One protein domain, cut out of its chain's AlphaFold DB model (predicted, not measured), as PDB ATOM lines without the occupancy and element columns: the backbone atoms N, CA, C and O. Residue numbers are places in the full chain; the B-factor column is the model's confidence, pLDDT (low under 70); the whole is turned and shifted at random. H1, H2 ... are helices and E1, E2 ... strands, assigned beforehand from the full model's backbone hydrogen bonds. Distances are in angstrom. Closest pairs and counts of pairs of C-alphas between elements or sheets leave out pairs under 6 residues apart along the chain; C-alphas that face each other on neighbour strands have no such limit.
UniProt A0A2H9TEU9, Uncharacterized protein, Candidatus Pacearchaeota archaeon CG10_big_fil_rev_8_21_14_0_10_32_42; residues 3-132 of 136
ATOM      1  N   SER A   3     148.427 172.670 191.488       81.94
ATOM      2  CA  SER A   3     147.233 172.029 190.979       81.94
ATOM      3  C   SER A   3     146.015 172.522 191.731       81.94
ATOM      4  O   SER A   3     146.050 172.710 192.943       81.94
ATOM      5  N   PHE A   4     144.916 172.669 191.012       83.75
ATOM      6  CA  PHE A   4     143.614 172.968 191.578       83.75
ATOM      7  C   PHE A   4     142.639 171.892 191.137       83.75
ATOM      8  O   PHE A   4     142.599 171.541 189.956       83.75
ATOM      9  N   CYS A   5     141.859 171.358 192.071       85.38
ATOM     10  CA  CYS A   5     140.779 170.444 191.734       85.38
ATOM     11  C   CYS A   5     139.450 170.992 192.224       85.38
ATOM     12  O   CYS A   5     139.335 171.437 193.359       85.38
ATOM     13  N   PHE A   6     138.436 170.845 191.385       85.75
ATOM     14  CA  PHE A   6     137.047 171.093 191.724       85.75
ATOM     15  C   PHE A   6     136.253 169.804 191.514       85.75
ATOM     16  O   PHE A   6     136.458 169.091 190.529       85.75
ATOM     17  N   SER A   7     135.350 169.468 192.427       86.31
ATOM     18  CA  SER A   7     134.491 168.299 192.299       86.31
ATOM     19  C   SER A   7     133.109 168.588 192.858       86.31
ATOM     20  O   SER A   7     132.962 168.820 194.048       86.31
ATOM     21  N   VAL A   8     132.081 168.435 192.027       86.69
ATOM     22  CA  VAL A   8     130.680 168.585 192.435       86.69
ATOM     23  C   VAL A   8     129.865 167.379 192.008       86.69
ATOM     24  O   VAL A   8     130.105 166.799 190.948       86.69
ATOM     25  N   SER A   9     128.897 166.989 192.836       87.69
ATOM     26  CA  SER A   9     127.924 165.945 192.513       87.69
ATOM     27  C   SER A   9     126.499 166.477 192.633       87.69
ATOM     28  O   SER A   9     126.251 167.419 193.380       87.69
ATOM     29  N   GLY A  10     125.559 165.888 191.901       87.50
ATOM     30  CA  GLY A  10     124.160 166.296 191.945       87.50
ATOM     31  C   GLY A  10     123.313 165.673 190.843       87.50
ATOM     32  O   GLY A  10     123.695 164.693 190.203       87.50
ATOM     33  N   GLU A  11     122.139 166.256 190.608       87.44
ATOM     34  CA  GLU A  11     121.204 165.760 189.597       87.44
ATOM     35  C   GLU A  11     121.822 165.799 188.188       87.44
ATOM     36  O   GLU A  11     122.374 166.833 187.791       87.44
ATOM     37  N   PRO A  12     121.677 164.730 187.381       85.00
ATOM     38  CA  PRO A  12     122.401 164.626 186.120       85.00
ATOM     39  C   PRO A  12     122.211 165.782 185.151       85.00
ATOM     40  O   PRO A  12     123.177 166.273 184.576       85.00
ATOM     41  N   HIS A  13     120.982 166.268 185.001       82.94
ATOM     42  CA  HIS A  13     120.688 167.369 184.090       82.94
ATOM     43  C   HIS A  13     121.329 168.694 184.546       82.94
ATOM     44  O   HIS A  13     121.771 169.475 183.704       82.94
ATOM     45  N   LYS A  14     121.439 168.932 185.863       86.75
ATOM     46  CA  LYS A  14     122.106 170.118 186.425       86.75
ATOM     47  C   LYS A  14     123.610 170.048 186.191       86.75
ATOM     48  O   LYS A  14     124.182 170.970 185.620       86.75
ATOM     49  N   ILE A  15     124.239 168.930 186.547       88.06
ATOM     50  CA  ILE A  15     125.694 168.766 186.410       88.06
ATOM     51  C   ILE A  15     126.112 168.724 184.931       88.06
ATOM     52  O   ILE A  15     127.114 169.328 184.551       88.06
ATOM     53  N   GLN A  16     125.307 168.104 184.061       84.38
ATOM     54  CA  GLN A  16     125.512 168.140 182.610       84.38
ATOM     55  C   GLN A  16     125.446 169.571 182.058       84.38
ATOM     56  O   GLN A  16     126.223 169.916 181.166       84.38
ATOM     57  N   LYS A  17     124.548 170.420 182.579       86.69
ATOM     58  CA  LYS A  17     124.459 171.833 182.184       86.69
ATOM     59  C   LYS A  17     125.751 172.580 182.523       86.69
ATOM     60  O   LYS A  17     126.267 173.284 181.659       86.69
ATOM     61  N   VAL A  18     126.300 172.374 183.723       87.69
ATOM     62  CA  VAL A  18     127.589 172.960 184.142       87.69
ATOM     63  C   VAL A  18     128.727 172.477 183.237       87.69
ATOM     64  O   VAL A  18     129.475 173.288 182.695       87.69
ATOM     65  N   TYR A  19     128.809 171.169 182.979       85.56
ATOM     66  CA  TYR A  19     129.802 170.591 182.068       85.56
ATOM     67  C   TYR A  19     129.726 171.184 180.652       85.56
ATOM     68  O   TYR A  19     130.752 171.507 180.056       85.56
ATOM     69  N   ASN A  20     128.519 171.368 180.110       82.62
ATOM     70  CA  ASN A  20     128.339 171.949 178.779       82.62
ATOM     71  C   ASN A  20     128.775 173.422 178.728       82.62
ATOM     72  O   ASN A  20     129.382 173.834 177.742       82.62
ATOM     73  N   LYS A  21     128.507 174.207 179.781       86.25
ATOM     74  CA  LYS A  21     128.994 175.591 179.878       86.25
ATOM     75  C   LYS A  21     130.524 175.652 179.891       86.25
ATOM     76  O   LYS A  21     131.095 176.422 179.128       86.25
ATOM     77  N   LEU A  22     131.171 174.795 180.688       83.81
ATOM     78  CA  LEU A  22     132.634 174.674 180.738       83.81
ATOM     79  C   LEU A  22     133.227 174.314 179.379       83.81
ATOM     80  O   LEU A  22     134.178 174.945 178.928       83.81
ATOM     81  N   LYS A  23     132.628 173.330 178.703       78.44
ATOM     82  CA  LYS A  23     133.041 172.935 177.357       78.44
ATOM     83  C   LYS A  23     132.940 174.103 176.371       78.44
ATOM     84  O   LYS A  23     133.859 174.314 175.594       78.44
ATOM     85  N   ASN A  24     131.849 174.869 176.402       79.25
ATOM     86  CA  ASN A  24     131.661 176.007 175.499       79.25
ATOM     87  C   ASN A  24     132.642 177.150 175.786       79.25
ATOM     88  O   ASN A  24     133.204 177.709 174.850       79.25
ATOM     89  N   PHE A  25     132.877 177.465 177.064       79.31
ATOM     90  CA  PHE A  25     133.887 178.441 177.479       79.31
ATOM     91  C   PHE A  25     135.271 178.079 176.917       79.31
ATOM     92  O   PHE A  25     135.957 178.919 176.340       79.31
ATOM     93  N   LEU A  26     135.629 176.797 176.974       71.06
ATOM     94  CA  LEU A  26     136.875 176.266 176.423       71.06
ATOM     95  C   LEU A  26     136.828 175.970 174.914       71.06
ATOM     96  O   LEU A  26     137.787 175.455 174.370       71.06
ATOM     97  N   ASN A  27     135.757 176.285 174.200       65.31
ATOM     98  CA  ASN A  27     135.805 176.310 172.736       65.31
ATOM     99  C   ASN A  27     136.045 177.735 172.213       65.31
ATOM    100  O   ASN A  27     136.479 177.903 171.080       65.31
ATOM    101  N   GLY A  28     135.749 178.760 173.021       60.38
ATOM    102  CA  GLY A  28     135.883 180.171 172.642       60.38
ATOM    103  C   GLY A  28     137.294 180.746 172.788       60.38
ATOM    104  O   GLY A  28     137.525 181.892 172.419       60.38
ATOM    105  N   ILE A  29     138.236 179.976 173.327       65.31
ATOM    106  CA  ILE A  29     139.637 180.369 173.462       65.31
ATOM    107  C   ILE A  29     140.392 179.616 172.349       65.31
ATOM    108  O   ILE A  29     140.274 178.401 172.256       65.31
ATOM    109  N   GLU A  30     141.098 180.309 171.448       48.72
ATOM    110  CA  GLU A  30     141.807 179.666 170.324       48.72
ATOM    111  C   GLU A  30     142.849 178.654 170.838       48.72
ATOM    112  O   GLU A  30     143.814 179.016 171.522       48.72
ATOM    113  N   TYR A  31     142.660 177.371 170.510       52.78
ATOM    114  CA  TYR A  31     143.466 176.269 171.034       52.78
ATOM    115  C   TYR A  31     144.156 175.456 169.935       52.78
ATOM    116  O   TYR A  31     143.610 175.211 168.866       52.78
ATOM    117  N   THR A  32     145.401 175.046 170.212       40.19
ATOM    118  CA  THR A  32     146.368 174.525 169.226       40.19
ATOM    119  C   THR A  32     146.385 173.004 169.055       40.19
ATOM    120  O   THR A  32     147.137 172.510 168.224       40.19
ATOM    121  N   SER A  33     145.551 172.240 169.760       40.53
ATOM    122  CA  SER A  33     145.244 170.859 169.365       40.53
ATOM    123  C   SER A  33     143.992 170.367 170.082       40.53
ATOM    124  O   SER A  33     144.030 170.058 171.277       40.53
ATOM    125  N   ASP A  34     142.892 170.261 169.346       35.81
ATOM    126  CA  ASP A  34     141.716 169.515 169.778       35.81
ATOM    127  C   ASP A  34     142.050 168.020 169.745       35.81
ATOM    128  O   ASP A  34     142.107 167.402 168.682       35.81
ATOM    129  N   SER A  35     142.248 167.404 170.909       35.78
ATOM    130  CA  SER A  35     141.981 165.970 171.033       35.78
ATOM    131  C   SER A  35     140.702 165.809 171.840       35.78
ATOM    132  O   SER A  35     140.687 165.773 173.070       35.78
ATOM    133  N   TYR A  36     139.574 165.742 171.129       37.66
ATOM    134  CA  TYR A  36     138.332 165.271 171.722       37.66
ATOM    135  C   TYR A  36     138.483 163.772 172.010       37.66
ATOM    136  O   TYR A  36     138.163 162.922 171.181       37.66
ATOM    137  N   MET A  37     139.006 163.436 173.188       37.22
ATOM    138  CA  MET A  37     139.118 162.052 173.633       37.22
ATOM    139  C   MET A  37     137.929 161.708 174.533       37.22
ATOM    140  O   MET A  37     137.962 161.888 175.750       37.22
ATOM    141  N   LYS A  38     136.856 161.181 173.927       37.72
ATOM    142  CA  LYS A  38     135.758 160.549 174.670       37.72
ATOM    143  C   LYS A  38     136.272 159.249 175.289       37.72
ATOM    144  O   LYS A  38     136.171 158.181 174.690       37.72
ATOM    145  N   THR A  39     136.818 159.345 176.493       40.72
ATOM    146  CA  THR A  39     137.282 158.175 177.242       40.72
ATOM    147  C   THR A  39     136.122 157.616 178.050       40.72
ATOM    148  O   THR A  39     135.697 158.205 179.040       40.72
ATOM    149  N   VAL A  40     135.586 156.474 177.622       43.09
ATOM    150  CA  VAL A  40     134.671 155.683 178.451       43.09
ATOM    151  C   VAL A  40     135.545 154.767 179.305       43.09
ATOM    152  O   VAL A  40     136.080 153.779 178.812       43.09
ATOM    153  N   LEU A  41     135.758 155.135 180.570       40.78
ATOM    154  CA  LEU A  41     136.503 154.302 181.515       40.78
ATOM    155  C   LEU A  41     135.647 153.099 181.915       40.78
ATOM    156  O   LEU A  41     134.678 153.243 182.660       40.78
ATOM    157  N   LEU A  42     136.032 151.922 181.424       42.75
ATOM    158  CA  LEU A  42     135.424 150.644 181.771       42.75
ATOM    159  C   LEU A  42     136.405 149.831 182.617       42.75
ATOM    160  O   LEU A  42     137.513 149.550 182.149       42.75
ATOM    161  N   PRO A  43     136.044 149.446 183.850       43.47
ATOM    162  CA  PRO A  43     136.782 148.412 184.562       43.47
ATOM    163  C   PRO A  43     136.875 147.128 183.712       43.47
ATOM    164  O   PRO A  43     136.006 146.820 182.894       43.47
ATOM    165  N   ARG A  44     137.952 146.349 183.866       40.19
ATOM    166  CA  ARG A  44     138.038 145.036 183.205       40.19
ATOM    167  C   ARG A  44     136.930 144.126 183.750       40.19
ATOM    168  O   ARG A  44     136.801 143.997 184.962       40.19
ATOM    169  N   GLY A  45     136.170 143.492 182.855       49.66
ATOM    170  CA  GLY A  45     135.055 142.600 183.206       49.66
ATOM    171  C   GLY A  45     133.684 143.278 183.288       49.66
ATOM    172  O   GLY A  45     132.713 142.615 183.631       49.66
ATOM    173  N   THR A  46     133.593 144.571 182.964       51.88
ATOM    174  CA  THR A  46     132.339 145.328 183.005       51.88
ATOM    175  C   THR A  46     131.447 144.986 181.811       51.88
ATOM    176  O   THR A  46     131.854 145.138 180.659       51.88
ATOM    177  N   SER A  47     130.234 144.505 182.079       53.72
ATOM    178  CA  SER A  47     129.246 144.182 181.040       53.72
ATOM    179  C   SER A  47     128.722 145.450 180.349       53.72
ATOM    180  O   SER A  47     128.707 146.522 180.952       53.72
ATOM    181  N   GLU A  48     128.222 145.358 179.108       53.50
ATOM    182  CA  GLU A  48     127.545 146.488 178.427       53.50
ATOM    183  C   GLU A  48     126.419 147.110 179.275       53.50
ATOM    184  O   GLU A  48     126.116 148.297 179.158       53.50
ATOM    185  N   ILE A  49     125.823 146.318 180.171       50.25
ATOM    186  CA  ILE A  49     124.816 146.759 181.137       50.25
ATOM    187  C   ILE A  49     125.430 147.730 182.152       50.25
ATOM    188  O   ILE A  49     124.916 148.829 182.334       50.25
ATOM    189  N   GLU A  50     126.574 147.381 182.730       47.91
ATOM    190  CA  GLU A  50     127.291 148.224 183.692       47.91
ATOM    191  C   GLU A  50     127.957 149.452 183.029       47.91
ATOM    192  O   GLU A  50     128.131 150.492 183.666       47.91
ATOM    193  N   VAL A  51     128.280 149.371 181.731       54.47
ATOM    194  CA  VAL A  51     128.720 150.513 180.901       54.47
ATOM    195  C   VAL A  51     127.604 151.547 180.729       54.47
ATOM    196  O   VAL A  51     127.855 152.752 180.693       54.47
ATOM    197  N   LEU A  52     126.352 151.098 180.616       49.75
ATOM    198  CA  LEU A  52     125.195 151.994 180.611       49.75
ATOM    199  C   LEU A  52     124.928 152.567 182.005       49.75
ATOM    200  O   LEU A  52     124.550 153.734 182.089       49.75
ATOM    201  N   ASP A  53     125.179 151.790 183.063       51.59
ATOM    202  CA  ASP A  53     125.040 152.226 184.457       51.59
ATOM    203  C   ASP A  53     126.064 153.301 184.849       51.59
ATOM    204  O   ASP A  53     125.831 154.047 185.799       51.59
ATOM    205  N   LYS A  54     127.167 153.449 184.101       54.69
ATOM    206  CA  LYS A  54     128.156 154.521 184.283       54.69
ATOM    207  C   LYS A  54     128.600 155.114 182.946       54.69
ATOM    208  O   LYS A  54     129.492 154.582 182.292       54.69
ATOM    209  N   LYS A  55     128.061 156.281 182.568       64.12
ATOM    210  CA  LYS A  55     128.565 157.034 181.399       64.12
ATOM    211  C   LYS A  55     129.485 158.164 181.826       64.12
ATOM    212  O   LYS A  55     129.092 159.025 182.608       64.12
ATOM    213  N   GLY A  56     130.694 158.150 181.273       62.78
ATOM    214  CA  GLY A  56     131.699 159.192 181.433       62.78
ATOM    215  C   GLY A  56     131.808 160.078 180.192       62.78
ATOM    216  O   GLY A  56     131.811 159.580 179.065       62.78
ATOM    217  N   HIS A  57     131.927 161.384 180.397       66.38
ATOM    218  CA  HIS A  57     132.388 162.340 179.404       66.38
ATOM    219  C   HIS A  57     133.641 163.017 179.940       66.38
ATOM    220  O   HIS A  57     133.622 163.612 181.012       66.38
ATOM    221  N   THR A  58     134.719 162.942 179.177       66.56
ATOM    222  CA  THR A  58     135.979 163.582 179.526       66.56
ATOM    223  C   THR A  58     136.344 164.563 178.431       66.56
ATOM    224  O   THR A  58     136.162 164.268 177.248       66.56
ATOM    225  N   PHE A  59     136.861 165.720 178.819       71.25
ATOM    226  CA  PHE A  59     137.602 166.577 177.912       71.25
ATOM    227  C   PHE A  59     138.869 167.067 178.608       71.25
ATOM    228  O   PHE A  59     138.906 167.248 179.828       71.25
ATOM    229  N   SER A  60     139.917 167.255 177.823       69.31
ATOM    230  CA  SER A  60     141.227 167.669 178.303       69.31
ATOM    231  C   SER A  60     141.814 168.704 177.363       69.31
ATOM    232  O   SER A  60     141.685 168.578 176.148       69.31
ATOM    233  N   PHE A  61     142.483 169.693 177.936       72.56
ATOM    234  CA  PHE A  61     143.171 170.759 177.234       72.56
ATOM    235  C   PHE A  61     144.602 170.871 177.765       72.56
ATOM    236  O   PHE A  61     144.835 170.789 178.972       72.56
ATOM    237  N   PHE A  62     145.557 171.065 176.856       71.19
ATOM    238  CA  PHE A  62     146.972 171.200 177.176       71.19
ATOM    239  C   PHE A  62     147.568 172.377 176.399       71.19
ATOM    240  O   PHE A  62     147.455 172.460 175.179       71.19
ATOM    241  N   LYS A  63     148.241 173.269 177.119       71.44
ATOM    242  CA  LYS A  63     149.104 174.340 176.617       71.44
ATOM    243  C   LYS A  63     150.423 174.246 177.372       71.44
ATOM    244  O   LYS A  63     150.450 173.740 178.488       71.44
ATOM    245  N   SER A  64     151.509 174.728 176.775       71.06
ATOM    246  CA  SER A  64     152.896 174.528 177.236       71.06
ATOM    247  C   SER A  64     153.133 174.661 178.749       71.06
ATOM    248  O   SER A  64     153.975 173.942 179.270       71.06
ATOM    249  N   ASN A  65     152.366 175.498 179.461       78.69
ATOM    250  CA  ASN A  65     152.460 175.670 180.916       78.69
ATOM    251  C   ASN A  65     151.136 175.486 181.678       78.69
ATOM    252  O   ASN A  65     151.091 175.817 182.859       78.69
ATOM    253  N   LEU A  66     150.068 175.010 181.030       79.12
ATOM    254  CA  LEU A  66     148.727 174.883 181.608       79.12
ATOM    255  C   LEU A  66     148.040 173.622 181.077       79.12
ATOM    256  O   LEU A  66     147.892 173.452 179.870       79.12
ATOM    257  N   SER A  67     147.545 172.774 181.969       82.12
ATOM    258  CA  SER A  67     146.662 171.664 181.616       82.12
ATOM    259  C   SER A  67     145.334 171.787 182.343       82.12
ATOM    260  O   SER A  67     145.296 172.118 183.527       82.12
ATOM    261  N   PHE A  68     144.259 171.495 181.629       83.38
ATOM    262  CA  PHE A  68     142.898 171.459 182.126       83.38
ATOM    263  C   PHE A  68     142.328 170.076 181.828       83.38
ATOM    264  O   PHE A  68     142.429 169.572 180.713       83.38
ATOM    265  N   TYR A  69     141.672 169.470 182.802       83.25
ATOM    266  CA  TYR A  69     140.987 168.199 182.652       83.25
ATOM    267  C   TYR A  69     139.618 168.296 183.302       83.25
ATOM    268  O   TYR A  69     139.528 168.668 184.464       83.25
ATOM    269  N   ALA A  70     138.557 167.918 182.598       82.25
ATOM    270  CA  ALA A  70     137.245 167.736 183.199       82.25
ATOM    271  C   ALA A  70     136.678 166.363 182.877       82.25
ATOM    272  O   ALA A  70     136.754 165.875 181.752       82.25
ATOM    273  N   ASN A  71     136.056 165.766 183.883       83.31
ATOM    274  CA  ASN A  71     135.432 164.463 183.815       83.31
ATOM    275  C   ASN A  71     134.044 164.514 184.445       83.31
ATOM    276  O   ASN A  71     133.913 164.736 185.646       83.31
ATOM    277  N   LEU A  72     133.022 164.289 183.633       81.94
ATOM    278  CA  LEU A  72     131.642 164.111 184.044       81.94
ATOM    279  C   LEU A  72     131.319 162.622 184.055       81.94
ATOM    280  O   LEU A  72     131.394 161.973 183.021       81.94
ATOM    281  N   VAL A  73     130.902 162.087 185.192       83.56
ATOM    282  CA  VAL A  73     130.444 160.705 185.332       83.56
ATOM    283  C   VAL A  73     128.995 160.724 185.777       83.56
ATOM    284  O   VAL A  73     128.673 161.371 186.766       83.56
ATOM    285  N   THR A  74     128.129 159.997 185.087       76.94
ATOM    286  CA  THR A  74     126.724 159.823 185.460       76.94
ATOM    287  C   THR A  74     126.474 158.371 185.821       76.94
ATOM    288  O   THR A  74     126.768 157.486 185.018       76.94
ATOM    289  N   ASN A  75     125.905 158.147 187.003       79.44
ATOM    290  CA  ASN A  75     125.384 156.856 187.419       79.44
ATOM    291  C   ASN A  75     123.923 156.719 186.976       79.44
ATOM    292  O   ASN A  75     123.112 157.636 187.165       79.44
ATOM    293  N   PHE A  76     123.584 155.559 186.428       76.50
ATOM    294  CA  PHE A  76     122.243 155.202 185.994       76.50
ATOM    295  C   PHE A  76     121.745 153.980 186.755       76.50
ATOM    296  O   PHE A  76     122.521 153.164 187.246       76.50
ATOM    297  N   ARG A  77     120.425 153.882 186.872       77.31
ATOM    298  CA  ARG A  77     119.724 152.711 187.392       77.31
ATOM    299  C   ARG A  77     118.648 152.284 186.408       77.31
ATOM    300  O   ARG A  77     118.155 153.103 185.625       77.31
ATOM    301  N   ARG A  78     118.244 151.019 186.485       76.38
ATOM    302  CA  ARG A  78     117.102 150.497 185.732       76.38
ATOM    303  C   ARG A  78     115.852 150.498 186.593       76.38
ATOM    304  O   ARG A  78     115.865 149.988 187.707       76.38
ATOM    305  N   GLU A  79     114.772 151.043 186.056       77.50
ATOM    306  CA  GLU A  79     113.474 151.089 186.722       77.50
ATOM    307  C   GLU A  79     112.383 150.893 185.668       77.50
ATOM    308  O   GLU A  79     112.326 151.629 184.680       77.50
ATOM    309  N   SER A  80     111.562 149.850 185.824       84.88
ATOM    310  CA  SER A  80     110.456 149.527 184.904       84.88
ATOM    311  C   SER A  80     110.865 149.467 183.419       84.88
ATOM    312  O   SER A  80     110.191 150.016 182.550       84.88
ATOM    313  N   GLY A  81     112.013 148.846 183.121       75.31
ATOM    314  CA  GLY A  81     112.551 148.727 181.756       75.31
ATOM    315  C   GLY A  81     113.184 150.006 181.188       75.31
ATOM    316  O   GLY A  81     113.639 150.003 180.047       75.31
ATOM    317  N   ARG A  82     113.250 151.097 181.962       72.12
ATOM    318  CA  ARG A  82     113.874 152.369 181.570       72.12
ATOM    319  C   ARG A  82     115.221 152.553 182.259       72.12
ATOM    320  O   ARG A  82     115.416 152.093 183.380       72.12
ATOM    321  N   THR A  83     116.136 153.257 181.596       74.88
ATOM    322  CA  THR A  83     117.419 153.684 182.179       74.88
ATOM    323  C   THR A  83     117.282 155.119 182.675       74.88
ATOM    324  O   THR A  83     116.973 156.010 181.886       74.88
ATOM    325  N   ILE A  84     117.499 155.347 183.971       76.19
ATOM    326  CA  ILE A  84     117.323 156.649 184.624       76.19
ATOM    327  C   ILE A  84     118.648 157.059 185.264       76.19
ATOM    328  O   ILE A  84     119.170 156.353 186.125       76.19
ATOM    329  N   GLY A  85     119.192 158.203 184.849       78.75
ATOM    330  CA  GLY A  85     120.340 158.809 185.522       78.75
ATOM    331  C   GLY A  85     119.895 159.367 186.868       78.75
ATOM    332  O   GLY A  85     118.946 160.147 186.907       78.75
ATOM    333  N   TYR A  86     120.569 158.997 187.956       83.06
ATOM    334  CA  TYR A  86     120.159 159.409 189.307       83.06
ATOM    335  C   TYR A  86     121.198 160.271 190.028       83.06
ATOM    336  O   TYR A  86     120.843 161.011 190.938       83.06
ATOM    337  N   ASN A  87     122.468 160.213 189.625       86.38
ATOM    338  CA  ASN A  87     123.515 161.063 190.184       86.38
ATOM    339  C   ASN A  87     124.625 161.280 189.157       86.38
ATOM    340  O   ASN A  87     125.090 160.317 188.549       86.38
ATOM    341  N   SER A  88     125.084 162.515 189.007       86.00
ATOM    342  CA  SER A  88     126.265 162.849 188.220       86.00
ATOM    343  C   SER A  88     127.311 163.524 189.080       86.00
ATOM    344  O   SER A  88     126.987 164.288 189.978       86.00
ATOM    345  N   ARG A  89     128.576 163.285 188.754       87.75
ATOM    346  CA  ARG A  89     129.733 163.936 189.347       87.75
ATOM    347  C   ARG A  89     130.571 164.572 188.255       87.75
ATOM    348  O   ARG A  89     130.964 163.889 187.315       87.75
ATOM    349  N   LEU A  90     130.875 165.850 188.404       87.38
ATOM    350  CA  LEU A  90     131.842 166.568 187.591       87.38
ATOM    351  C   LEU A  90     133.114 166.771 188.410       87.38
ATOM    352  O   LEU A  90     133.052 167.232 189.545       87.38
ATOM    353  N   SER A  91     134.262 166.432 187.842       87.69
ATOM    354  CA  SER A  91     135.577 166.682 188.426       87.69
ATOM    355  C   SER A  91     136.434 167.450 187.438       87.69
ATOM    356  O   SER A  91     136.605 166.996 186.313       87.69
ATOM    357  N   ILE A  92     136.975 168.582 187.864       87.31
ATOM    358  CA  ILE A  92     137.858 169.453 187.096       87.31
ATOM    359  C   ILE A  92     139.224 169.438 187.772       87.31
ATOM    360  O   ILE A  92     139.307 169.489 188.998       87.31
ATOM    361  N   LYS A  93     140.291 169.359 186.986       87.88
ATOM    362  CA  LYS A  93     141.673 169.482 187.434       87.88
ATOM    363  C   LYS A  93     142.386 170.491 186.555       87.88
ATOM    364  O   LYS A  93     142.337 170.391 185.332       87.88
ATOM    365  N   LEU A  94     143.043 171.445 187.188       86.69
ATOM    366  CA  LEU A  94     143.898 172.434 186.559       86.69
ATOM    367  C   LEU A  94     145.310 172.202 187.068       86.69
ATOM    368  O   LEU A  94     145.502 172.026 188.269       86.69
ATOM    369  N   HIS A  95     146.289 172.235 186.177       87.31
ATOM    370  CA  HIS A  95     147.696 172.225 186.556       87.31
ATOM    371  C   HIS A  95     148.425 173.315 185.796       87.31
ATOM    372  O   HIS A  95     148.214 173.461 184.594       87.31
ATOM    373  N   SER A  96     149.300 174.044 186.477       84.06
ATOM    374  CA  SER A  96     150.131 175.064 185.850       84.06
ATOM    375  C   SER A  96     151.535 175.072 186.444       84.06
ATOM    376  O   SER A  96     151.746 174.786 187.629       84.06
ATOM    377  N   HIS A  97     152.509 175.431 185.612       84.31
ATOM    378  CA  HIS A  97     153.847 175.805 186.076       84.31
ATOM    379  C   HIS A  97     153.937 177.287 186.465       84.31
ATOM    380  O   HIS A  97     154.887 177.678 187.136       84.31
ATOM    381  N   ASP A  98     152.944 178.084 186.070       84.50
ATOM    382  CA  ASP A  98     152.817 179.508 186.373       84.50
ATOM    383  C   ASP A  98     151.601 179.741 187.285       84.50
ATOM    384  O   ASP A  98     150.451 179.560 186.861       84.50
ATOM    385  N   HIS A  99     151.868 180.157 188.524       81.94
ATOM    386  CA  HIS A  99     150.866 180.468 189.547       81.94
ATOM    387  C   HIS A  99     149.862 181.532 189.080       81.94
ATOM    388  O   HIS A  99     148.653 181.395 189.269       81.94
ATOM    389  N   SER A 100     150.337 182.571 188.386       82.44
ATOM    390  CA  SER A 100     149.475 183.656 187.905       82.44
ATOM    391  C   SER A 100     148.511 183.170 186.827       82.44
ATOM    392  O   SER A 100     147.348 183.573 186.807       82.44
ATOM    393  N   ASN A 101     148.961 182.275 185.941       79.50
ATOM    394  CA  ASN A 101     148.074 181.651 184.958       79.50
ATOM    395  C   ASN A 101     147.076 180.690 185.611       79.50
ATOM    396  O   ASN A 101     145.934 180.613 185.158       79.50
ATOM    397  N   LEU A 102     147.482 179.985 186.673       82.44
ATOM    398  CA  LEU A 102     146.588 179.100 187.415       82.44
ATOM    399  C   LEU A 102     145.455 179.888 188.073       82.44
ATOM    400  O   LEU A 102     144.295 179.558 187.845       82.44
ATOM    401  N   ILE A 103     145.784 180.948 188.820       81.81
ATOM    402  CA  ILE A 103     144.795 181.811 189.480       81.81
ATOM    403  C   ILE A 103     143.823 182.393 188.458       81.81
ATOM    404  O   ILE A 103     142.616 182.259 188.633       81.81
ATOM    405  N   LYS A 104     144.333 182.976 187.361       82.38
ATOM    406  CA  LYS A 104     143.480 183.515 186.290       82.38
ATOM    407  C   LYS A 104     142.500 182.467 185.779       82.38
ATOM    408  O   LYS A 104     141.327 182.771 185.587       82.38
ATOM    409  N   MET A 105     142.967 181.233 185.581       81.25
ATOM    410  CA  MET A 105     142.110 180.177 185.068       81.25
ATOM    411  C   MET A 105     141.075 179.694 186.083       81.25
ATOM    412  O   MET A 105     139.937 179.446 185.698       81.25
ATOM    413  N   ILE A 106     141.441 179.602 187.362       83.56
ATOM    414  CA  ILE A 106     140.501 179.296 188.446       83.56
ATOM    415  C   ILE A 106     139.397 180.352 188.487       83.56
ATOM    416  O   ILE A 106     138.227 179.988 188.435       83.56
ATOM    417  N   SER A 107     139.757 181.640 188.496       82.69
ATOM    418  CA  SER A 107     138.787 182.740 188.515       82.69
ATOM    419  C   SER A 107     137.826 182.667 187.330       82.69
ATOM    420  O   SER A 107     136.615 182.637 187.532       82.69
ATOM    421  N   SER A 108     138.339 182.521 186.103       83.00
ATOM    422  CA  SER A 108     137.470 182.411 184.927       83.00
ATOM    423  C   SER A 108     136.592 181.158 184.938       83.00
ATOM    424  O   SER A 108     135.501 181.183 184.386       83.00
ATOM    425  N   VAL A 109     137.048 180.054 185.542       83.06
ATOM    426  CA  VAL A 109     136.240 178.835 185.693       83.06
ATOM    427  C   VAL A 109     135.123 179.036 186.712       83.06
ATOM    428  O   VAL A 109     133.995 178.624 186.448       83.06
ATOM    429  N   SER A 110     135.413 179.671 187.847       82.12
ATOM    430  CA  SER A 110     134.423 179.955 188.887       82.12
ATOM    431  C   SER A 110     133.287 180.848 188.371       82.12
ATOM    432  O   SER A 110     132.133 180.583 188.679       82.12
ATOM    433  N   GLU A 111     133.573 181.796 187.477       84.56
ATOM    434  CA  GLU A 111     132.570 182.694 186.879       84.56
ATOM    435  C   GLU A 111     131.569 181.999 185.923       84.56
ATOM    436  O   GLU A 111     130.541 182.572 185.556       84.56
ATOM    437  N   ILE A 112     131.829 180.758 185.486       84.50
ATOM    438  CA  ILE A 112     130.994 180.058 184.487       84.50
ATOM    439  C   ILE A 112     129.640 179.619 185.067       84.50
ATOM    440  O   ILE A 112     128.613 179.587 184.369       84.50
ATOM    441  N   ASP A 113     129.630 179.212 186.333       85.50
ATOM    442  CA  ASP A 113     128.424 178.794 187.035       85.50
ATOM    443  C   ASP A 113     128.603 178.993 188.547       85.50
ATOM    444  O   ASP A 113     129.628 178.563 189.068       85.50
ATOM    445  N   PRO A 114     127.610 179.537 189.275       81.12
ATOM    446  CA  PRO A 114     127.712 179.752 190.724       81.12
ATOM    447  C   PRO A 114     128.061 178.489 191.524       81.12
ATOM    448  O   PRO A 114     128.665 178.555 192.590       81.12
ATOM    449  N   VAL A 115     127.718 177.302 191.007       79.81
ATOM    450  CA  VAL A 115     128.103 176.019 191.617       79.81
ATOM    451  C   VAL A 115     129.629 175.842 191.691       79.81
ATOM    452  O   VAL A 115     130.122 175.146 192.579       79.81
ATOM    453  N   LEU A 116     130.370 176.473 190.776       75.75
ATOM    454  CA  LEU A 116     131.833 176.472 190.703       75.75
ATOM    455  C   LEU A 116     132.485 177.526 191.620       75.75
ATOM    456  O   LEU A 116     133.694 177.468 191.840       75.75
ATOM    457  N   GLU A 117     131.711 178.469 192.166       70.00
ATOM    458  CA  GLU A 117     132.191 179.487 193.117       70.00
ATOM    459  C   GLU A 117     132.195 178.980 194.565       70.00
ATOM    460  O   GLU A 117     132.950 179.487 195.397       70.00
ATOM    461  N   ASN A 118     131.377 177.969 194.881       71.00
ATOM    462  CA  ASN A 118     131.276 177.453 196.243       71.00
ATOM    463  C   ASN A 118     132.592 176.772 196.679       71.00
ATOM    464  O   ASN A 118     132.957 175.711 196.161       71.00
ATOM    465  N   LYS A 119     133.258 177.389 197.670       61.22
ATOM    466  CA  LYS A 119     134.552 176.982 198.240       61.22
ATOM    467  C   LYS A 119     134.569 175.552 198.779       61.22
ATOM    468  O   LYS A 119     135.608 174.907 198.734       61.22
ATOM    469  N   GLU A 120     133.424 175.019 199.206       66.38
ATOM    470  CA  GLU A 120     133.318 173.645 199.721       66.38
ATOM    471  C   GLU A 120     133.608 172.571 198.653       66.38
ATOM    472  O   GLU A 120     133.871 171.414 198.979       66.38
ATOM    473  N   ASN A 121     133.571 172.937 197.366       63.50
ATOM    474  CA  ASN A 121     133.703 172.004 196.247       63.50
ATOM    475  C   ASN A 121     135.106 171.970 195.613       63.50
ATOM    476  O   ASN A 121     135.294 171.252 194.624       63.50
ATOM    477  N   TYR A 122     136.092 172.723 196.120       71.50
ATOM    478  CA  TYR A 122     137.441 172.751 195.543       71.50
ATOM    479  C   TYR A 122     138.582 172.784 196.561       71.50
ATOM    480  O   TYR A 122     138.405 173.125 197.722       71.50
ATOM    481  N   GLY A 123     139.780 172.419 196.100       65.81
ATOM    482  CA  GLY A 123     141.002 172.435 196.899       65.81
ATOM    483  C   GLY A 123     142.251 172.611 196.040       65.81
ATOM    484  O   GLY A 123     142.278 172.235 194.860       65.81
ATOM    485  N   PHE A 124     143.287 173.181 196.649       65.00
ATOM    486  CA  PHE A 124     144.614 173.288 196.057       65.00
ATOM    487  C   PHE A 124     145.453 172.080 196.468       65.00
ATOM    488  O   PHE A 124     145.350 171.569 197.579       65.00
ATOM    489  N   PHE A 125     146.282 171.608 195.547       63.88
ATOM    490  CA  PHE A 125     147.278 170.587 195.822       63.88
ATOM    491  C   PHE A 125     148.621 171.180 195.442       63.88
ATOM    492  O   PHE A 125     148.890 171.408 194.255       63.88
ATOM    493  N   ASP A 126     149.464 171.392 196.444       45.88
ATOM    494  CA  ASP A 126     150.896 171.491 196.225       45.88
ATOM    495  C   ASP A 126     151.547 170.182 196.682       45.88
ATOM    496  O   ASP A 126     151.012 169.462 197.525       45.88
ATOM    497  N   LYS A 127     152.641 169.806 196.021       42.91
ATOM    498  CA  LYS A 127     153.303 168.492 196.107       42.91
ATOM    499  C   LYS A 127     153.127 167.770 197.462       42.91
ATOM    500  O   LYS A 127     153.868 168.017 198.406       42.91
ATOM    501  N   GLY A 128     152.233 166.778 197.495       36.94
ATOM    502  CA  GLY A 128     152.227 165.706 198.498       36.94
ATOM    503  C   GLY A 128     151.275 165.845 199.688       36.94
ATOM    504  O   GLY A 128     151.086 164.842 200.365       36.94
ATOM    505  N   ASN A 129     150.626 166.990 199.913       34.28
ATOM    506  CA  ASN A 129     149.622 167.145 200.973       34.28
ATOM    507  C   ASN A 129     148.392 167.893 200.447       34.28
ATOM    508  O   ASN A 129     148.509 168.866 199.704       34.28
ATOM    509  N   VAL A 130     147.202 167.404 200.801       36.38
ATOM    510  CA  VAL A 130     145.937 168.090 200.515       36.38
ATOM    511  C   VAL A 130     145.734 169.126 201.610       36.38
ATOM    512  O   VAL A 130     145.388 168.761 202.730       36.38
ATOM    513  N   GLU A 131     145.959 170.398 201.301       36.62
ATOM    514  CA  GLU A 131     145.554 171.496 202.176       36.62
ATOM    515  C   GLU A 131     144.255 172.091 201.629       36.62
ATOM    516  O   GLU A 131     144.200 172.649 200.529       36.62
ATOM    517  N   PHE A 132     143.171 171.927 202.389       38.44
ATOM    518  CA  PHE A 132     141.949 172.688 202.165       38.44
ATOM    519  C   PHE A 132     142.240 174.124 202.596       38.44
ATOM    520  O   PHE A 132     142.522 174.372 203.767       38.44
TER     521      PHE A 132
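Overview. This is residues 3 to 132 of the 136 residues of an uncharacterized protein of Candidatus Pacearchaeota archaeon CG10_big_fil_rev_8_21_14_0_10_32_42 (UniProt A0A2H9TEU9). One long, twisted sheet forms a wall, with helices H1 and H3 over one face and no named helix over the other. The hairpin of E3 and E4 gives its longest strands, and short H2 stands beside the strands. The printed part has 130 residues, with elements in the order E1 H1 H2 E2 E3 E4 H3 E5 E6: three named helices and six named strands, class mixed. The sheet's order is E2 E3 E4 E1 E5 E6, antiparallel from E2 to E5. The whole is compact, with a radius of gyration of the C-alphas of 16.0 A, yet elongated, spanning 52 by 32 by 32 A.

Along the chain. Start in the sheet with E2, residues 54 to 63, 29.8 A long; E3, 66 to 79, 42.8 A; and E4, 82 to 96, 43.0 A. Find C-alpha 3 at (147.233, 172.029, 190.979); there E1 begins, residues 3 to 10, 23.8 A. E5 is residues 122 to 126, and E6, 129 to 131, ends at C-alpha 131 (145.554, 171.496, 202.176). H1 is residues 12 to 25, 19.9 A; H2, 48 to 53; H3, 99 to 110, 16.5 A.

Arrangement. E2 E3 E4 form a meander, each strand the antiparallel neighbour of the one before: look at N 57 and O 72, 2.7 A, and N 71 and O 91, 2.8 A. E4 pairs with E1 through N 6 and O 92, 2.9 A, and E1 with E5 through N 5 and O 123, 3.0 A. E5 and E6 meet only at a point. H1 lies over E3 and E4 at a height over the sheet of 9.1 A, its closest C-alphas to E4 being Pro 12 and Ser 88, 4.7 A. H3 lies over E4, height 9.0 A, on the same face; its closest C-alphas to E4 are Leu 102 and Ser 96, 5.6 A. H1 and H3 are close but not clearly touching, Leu 22 and Val 109 having the closest C-alphas, 7.4 A. H2 stands at the sheet's level, Asp 53 and Phe 76 having its closest C-alphas to E3, 4.4 A. In H1, H2 and H3 every O i to N i+4 pair is within hydrogen-bond range.

Size, cuts and confidence. The C-alphas farthest apart, of Ser 80 and Ser 100, are 51.9 A apart. The printed part has no cut; the links H1 to H2, residues 26 to 47, and H3 to E5 are long. Mean pLDDT of the printed part is 70.5, and 46 residues are under 70, among them 27 to 58 and 123 to 132.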